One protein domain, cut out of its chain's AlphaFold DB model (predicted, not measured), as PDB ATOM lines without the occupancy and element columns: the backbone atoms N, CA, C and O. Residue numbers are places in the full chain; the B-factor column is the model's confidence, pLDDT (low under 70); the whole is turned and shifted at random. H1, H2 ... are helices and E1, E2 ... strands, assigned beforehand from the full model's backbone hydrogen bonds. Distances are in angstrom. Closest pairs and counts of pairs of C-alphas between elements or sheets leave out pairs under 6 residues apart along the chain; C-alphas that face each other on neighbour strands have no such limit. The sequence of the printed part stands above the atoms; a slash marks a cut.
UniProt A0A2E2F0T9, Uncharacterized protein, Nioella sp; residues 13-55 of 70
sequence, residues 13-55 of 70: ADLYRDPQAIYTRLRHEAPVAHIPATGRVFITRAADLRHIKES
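What this domain is: This is residues 13 to 55 of the 70 residues of an uncharacterized protein of Nioella sp (UniProt A0A2E2F0T9). A hairpin of strands E1 and E2 sits in the middle of an elongated, loosely joined shape, with H2 running beside it, H1 at one end and H3 at the other. The printed part has 43 residues, with three named helices and two named strands in the order H1, H2, E1, E2, H3 along the chain; the class is mixed, helices and strands, and the sheet E1 - E2 is antiparallel. It is only just compact, close to loose: radius of gyration of the C-alphas 10.9 A, spans 31 by 20 by 16 A.

How they stand to each other: Start at H1, residues 13 to 17, close but not clearly touching H2, residues 19 to 29; their closest C-alphas, Leu 15 and Ile 22, are 7.1 A apart. E1, residues 32 to 35, forms a hairpin with E2, residues 40 to 43; look for N 33 and O 42, 3.0 A, within hydrogen-bond range. H2 and E2 are near each other. H3, residues 46 to 54, is apart from H1, H2 and E1; its closest C-alphas to E2, Leu 49 and Ile 43, are 6.7 A apart. Every O i to N i+4 pair in H1, H2 and H3 is within range.

Where its parts are: Find C-alpha 13 at (70.212, 9.034, 20.447), where H1 begins. H2 spans 15.5 A; H3, 12.3 A, ends at C-alpha 54, (46.122, -1.064, 3.241).

The domain as a whole: The farthest C-alphas, Arg 17 and Ser 55, are 31.7 A apart; the printed part has no cut, its links are tight, and no printed residue is under 70.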
ATOM      1  N   ALA A  13      70.265   7.866  19.569       98.06
ATOM      2  CA  ALA A  13      70.212   9.034  20.447       98.06
ATOM      3  C   ALA A  13      69.587  10.255  19.753       98.06
ATOM      4  O   ALA A  13      68.785  10.956  20.370       98.06
ATOM      5  N   ASP A  14      69.887  10.474  18.470       97.31
ATOM      6  CA  ASP A  14      69.279  11.556  17.683       97.31
ATOM      7  C   ASP A  14      67.772  11.341  17.519       97.31
ATOM      8  O   ASP A  14      66.990  12.272  17.693       97.31
ATOM      9  N   LEU A  15      67.359  10.091  17.277       96.94
ATOM     10  CA  LEU A  15      65.946   9.712  17.192       96.94
ATOM     11  C   LEU A  15      65.195   9.910  18.516       96.94
ATOM     12  O   LEU A  15      64.006  10.215  18.491       96.94
ATOM     13  N   TYR A  16      65.857   9.748  19.663       97.38
ATOM     14  CA  TYR A  16      65.261  10.071  20.964       97.38
ATOM     15  C   TYR A  16      65.199  11.575  21.225       97.38
ATOM     16  O   TYR A  16      64.251  12.044  21.849       97.38
ATOM     17  N   ARG A  17      66.211  12.323  20.778       98.06
ATOM     18  CA  ARG A  17      66.330  13.759  21.033       98.06
ATOM     19  C   ARG A  17      65.354  14.574  20.192       98.06
ATOM     20  O   ARG A  17      64.628  15.394  20.741       98.06
ATOM     21  N   ASP A  18      65.370  14.369  18.881       97.69
ATOM     22  CA  ASP A  18      64.494  15.060  17.938       97.69
ATOM     23  C   ASP A  18      64.254  14.189  16.693       97.69
ATOM     24  O   ASP A  18      64.917  14.331  15.658       97.69
ATOM     25  N   PRO A  19      63.279  13.268  16.756       96.50
ATOM     26  CA  PRO A  19      62.967  12.418  15.617       96.50
ATOM     27  C   PRO A  19      62.377  13.203  14.436       96.50
ATOM     28  O   PRO A  19      62.490  12.756  13.294       96.50
ATOM     29  N   GLN A  20      61.745  14.361  14.669       96.62
ATOM     30  CA  GLN A  20      61.074  15.115  13.606       96.62
ATOM     31  C   GLN A  20      62.074  15.784  12.665       96.62
ATOM     32  O   GLN A  20      61.836  15.802  11.453       96.62
ATOM     33  N   ALA A  21      63.211  16.258  13.185       97.38
ATOM     34  CA  ALA A  21      64.317  16.734  12.356       97.38
ATOM     35  C   ALA A  21      64.801  15.645  11.381       97.38
ATOM     36  O   ALA A  21      64.918  15.887  10.175       97.38
ATOM     37  N   ILE A  22      64.975  14.413  11.873       97.62
ATOM     38  CA  ILE A  22      65.375  13.268  11.045       97.62
ATOM     39  C   ILE A  22      64.296  12.927  10.012       97.62
ATOM     40  O   ILE A  22      64.595  12.807   8.825       97.62
ATOM     41  N   TYR A  23      63.026  12.816  10.414       96.44
ATOM     42  CA  TYR A  23      61.940  12.502   9.478       96.44
ATOM     43  C   TYR A  23      61.772  13.556   8.386       96.44
ATOM     44  O   TYR A  23      61.455  13.205   7.249       96.44
ATOM     45  N   THR A  24      61.985  14.831   8.714       97.38
ATOM     46  CA  THR A  24      61.919  15.943   7.760       97.38
ATOM     47  C   THR A  24      63.015  15.819   6.711       97.38
ATOM     48  O   THR A  24      62.707  15.822   5.518       97.38
ATOM     49  N   ARG A  25      64.264  15.605   7.145       97.00
ATOM     50  CA  ARG A  25      65.398  15.360   6.246       97.00
ATOM     51  C   ARG A  25      65.150  14.155   5.342       97.00
ATOM     52  O   ARG A  25      65.222  14.279   4.122       97.00
ATOM     53  N   LEU A  26      64.779  13.009   5.919       96.81
ATOM     54  CA  LEU A  26      64.516  11.786   5.155       96.81
ATOM     55  C   LEU A  26      63.396  11.987   4.131       96.81
ATOM     56  O   LEU A  26      63.521  11.548   2.997       96.81
ATOM     57  N   ARG A  27      62.307  12.674   4.490       96.06
ATOM     58  CA  ARG A  27      61.193  12.921   3.560       96.06
ATOM     59  C   ARG A  27      61.612  13.742   2.340       96.06
ATOM     60  O   ARG A  27      61.041  13.539   1.272       96.06
ATOM     61  N   HIS A  28      62.574  14.649   2.509       96.75
ATOM     62  CA  HIS A  28      63.092  15.492   1.436       96.75
ATOM     63  C   HIS A  28      64.156  14.777   0.588       96.75
ATOM     64  O   HIS A  28      64.121  14.861  -0.635       96.75
ATOM     65  N   GLU A  29      65.090  14.061   1.220       96.19
ATOM     66  CA  GLU A  29      66.240  13.448   0.537       96.19
ATOM     67  C   GLU A  29      65.966  12.023   0.031       96.19
ATOM     68  O   GLU A  29      66.313  11.679  -1.098       96.19
ATOM     69  N   ALA A  30      65.368  11.171   0.865       96.25
ATOM     70  CA  ALA A  30      65.177   9.747   0.603       96.25
ATOM     71  C   ALA A  30      64.011   9.198   1.451       96.25
ATOM     72  O   ALA A  30      64.226   8.655   2.539       96.25
ATOM     73  N   PRO A  31      62.755   9.315   0.978       95.88
ATOM     74  CA  PRO A  31      61.575   8.978   1.776       95.88
ATOM     75  C   PRO A  31      61.431   7.485   2.107       95.88
ATOM     76  O   PRO A  31      60.585   7.128   2.928       95.88
ATOM     77  N   VAL A  32      62.248   6.636   1.474       96.44
ATOM     78  CA  VAL A  32      62.477   5.228   1.805       96.44
ATOM     79  C   VAL A  32      63.981   5.058   2.015       96.44
ATOM     80  O   VAL A  32      64.750   5.121   1.054       96.44
ATOM     81  N   ALA A  33      64.408   4.865   3.262       97.00
ATOM     82  CA  ALA A  33      65.825   4.858   3.629       97.00
ATOM     83  C   ALA A  33      66.150   3.765   4.648       97.00
ATOM     84  O   ALA A  33      65.389   3.523   5.581       97.00
ATOM     85  N   HIS A  34      67.301   3.114   4.498       97.25
ATOM     86  CA  HIS A  34      67.816   2.186   5.498       97.25
ATOM     87  C   HIS A  34      68.539   2.949   6.610       97.25
ATOM     88  O   HIS A  34      69.502   3.664   6.328       97.25
ATOM     89  N   ILE A  35      68.098   2.754   7.857       97.38
ATOM     90  CA  ILE A  35      68.694   3.339   9.064       97.38
ATOM     91  C   ILE A  35      69.356   2.213   9.868       97.38
ATOM     92  O   ILE A  35      68.692   1.533  10.661       97.38
ATOM     93  N   PRO A  36      70.665   1.988   9.686       97.19
ATOM     94  CA  PRO A  36      71.350   0.815  10.216       97.19
ATOM     95  C   PRO A  36      71.336   0.754  11.737       97.19
ATOM     96  O   PRO A  36      71.168  -0.327  12.294       97.19
ATOM     97  N   ALA A  37      71.424   1.912  12.402       96.69
ATOM     98  CA  ALA A  37      71.359   2.023  13.857       96.69
ATOM     99  C   ALA A  37      70.070   1.424  14.452       96.69
ATOM    100  O   ALA A  37      70.049   1.036  15.613       96.69
ATOM    101  N   THR A  38      69.001   1.327  13.653       95.75
ATOM    102  CA  THR A  38      67.708   0.753  14.059       95.75
ATOM    103  C   THR A  38      67.472  -0.653  13.506       95.75
ATOM    104  O   THR A  38      66.491  -1.294  13.878       95.75
ATOM    105  N   GLY A  39      68.319  -1.114  12.578       95.25
ATOM    106  CA  GLY A  39      68.107  -2.340  11.807       95.25
ATOM    107  C   GLY A  39      66.844  -2.317  10.937       95.25
ATOM    108  O   GLY A  39      66.287  -3.375  10.647       95.25
ATOM    109  N   ARG A  40      66.334  -1.131  10.571       94.62
ATOM    110  CA  ARG A  40      65.047  -0.965   9.877       94.62
ATOM    111  C   ARG A  40      65.154  -0.052   8.661       94.62
ATOM    112  O   ARG A  40      66.051   0.783   8.543       94.62
ATOM    113  N   VAL A  41      64.177  -0.202   7.770       95.44
ATOM    114  CA  VAL A  41      63.895   0.750   6.692       95.44
ATOM    115  C   VAL A  41      62.812   1.709   7.164       95.44
ATOM    116  O   VAL A  41      61.779   1.288   7.684       95.44
ATOM    117  N   PHE A  42      63.070   2.999   7.013       96.06
ATOM    118  CA  PHE A  42      62.166   4.077   7.376       96.06
ATOM    119  C   PHE A  42      61.397   4.520   6.141       96.06
ATOM    120  O   PHE A  42      61.965   4.624   5.054       96.06
ATOM    121  N   ILE A  43      60.105   4.783   6.331       95.88
ATOM    122  CA  ILE A  43      59.182   5.227   5.287       95.88
ATOM    123  C   ILE A  43      58.470   6.465   5.818       95.88
ATOM    124  O   ILE A  43      57.761   6.390   6.821       95.88
ATOM    125  N   THR A  44      58.703   7.623   5.196       95.56
ATOM    126  CA  THR A  44      58.312   8.928   5.771       95.56
ATOM    127  C   THR A  44      57.265   9.691   4.958       95.56
ATOM    128  O   THR A  44      56.753  10.715   5.432       95.56
ATOM    129  N   ARG A  45      56.896   9.207   3.764       93.44
ATOM    130  CA  ARG A  45      55.774   9.748   2.976       93.44
ATOM    131  C   ARG A  45      54.445   9.164   3.439       93.44
ATOM    132  O   ARG A  45      54.294   7.955   3.579       93.44
ATOM    133  N   ALA A  46      53.457  10.041   3.603       90.25
ATOM    134  CA  ALA A  46      52.123   9.660   4.060       90.25
ATOM    135  C   ALA A  46      51.421   8.682   3.101       90.25
ATOM    136  O   ALA A  46      50.811   7.718   3.557       90.25
ATOM    137  N   ALA A  47      51.543   8.896   1.786       91.44
ATOM    138  CA  ALA A  47      50.960   8.009   0.778       91.44
ATOM    139  C   ALA A  47      51.523   6.577   0.871       91.44
ATOM    140  O   ALA A  47      50.755   5.618   0.852       91.44
ATOM    141  N   ASP A  48      52.839   6.441   1.065       89.62
ATOM    142  CA  ASP A  48      53.504   5.139   1.193       89.62
ATOM    143  C   ASP A  48      53.073   4.427   2.486       89.62
ATOM    144  O   ASP A  48      52.737   3.244   2.471       89.62
ATOM    145  N   LEU A  49      53.003   5.155   3.608       89.31
ATOM    146  CA  LEU A  49      52.521   4.614   4.885       89.31
ATOM    147  C   LEU A  49      51.074   4.121   4.801       89.31
ATOM    148  O   LEU A  49      50.735   3.098   5.398       89.31
ATOM    149  N   ARG A  50      50.219   4.843   4.070       89.81
ATOM    150  CA  ARG A  50      48.837   4.436   3.829       89.81
ATOM    151  C   ARG A  50      48.785   3.151   3.001       89.81
ATOM    152  O   ARG A  50      48.143   2.201   3.432       89.81
ATOM    153  N   HIS A  51      49.518   3.089   1.891       90.94
ATOM    154  CA  HIS A  51      49.566   1.898   1.040       90.94
ATOM    155  C   HIS A  51      50.028   0.645   1.800       90.94
ATOM    156  O   HIS A  51      49.432  -0.419   1.652       90.94
ATOM    157  N   ILE A  52      51.041   0.777   2.662       90.31
ATOM    158  CA  ILE A  52      51.533  -0.320   3.512       90.31
ATOM    159  C   ILE A  52      50.436  -0.839   4.435       90.31
ATOM    160  O   ILE A  52      50.225  -2.044   4.530       90.31
ATOM    161  N   LYS A  53      49.727   0.072   5.110       85.81
ATOM    162  CA  LYS A  53      48.645  -0.286   6.035       85.81
ATOM    163  C   LYS A  53      47.466  -0.944   5.319       85.81
ATOM    164  O   LYS A  53      46.829  -1.818   5.894       85.81
ATOM    165  N   GLU A  54      47.193  -0.527   4.088       90.88
ATOM    166  CA  GLU A  54      46.122  -1.064   3.241       90.88
ATOM    167  C   GLU A  54      46.513  -2.377   2.530       90.88
ATOM    168  O   GLU A  54      45.642  -3.022   1.956       90.88
ATOM    169  N   SER A  55      47.783  -2.806   2.595       89.44
ATOM    170  CA  SER A  55      48.302  -4.001   1.901       89.44
ATOM    171  C   SER A  55      48.845  -5.065   2.876       89.44
ATOM    172  O   SER A  55      50.039  -5.384   2.841       89.44
TER     173      SER A  55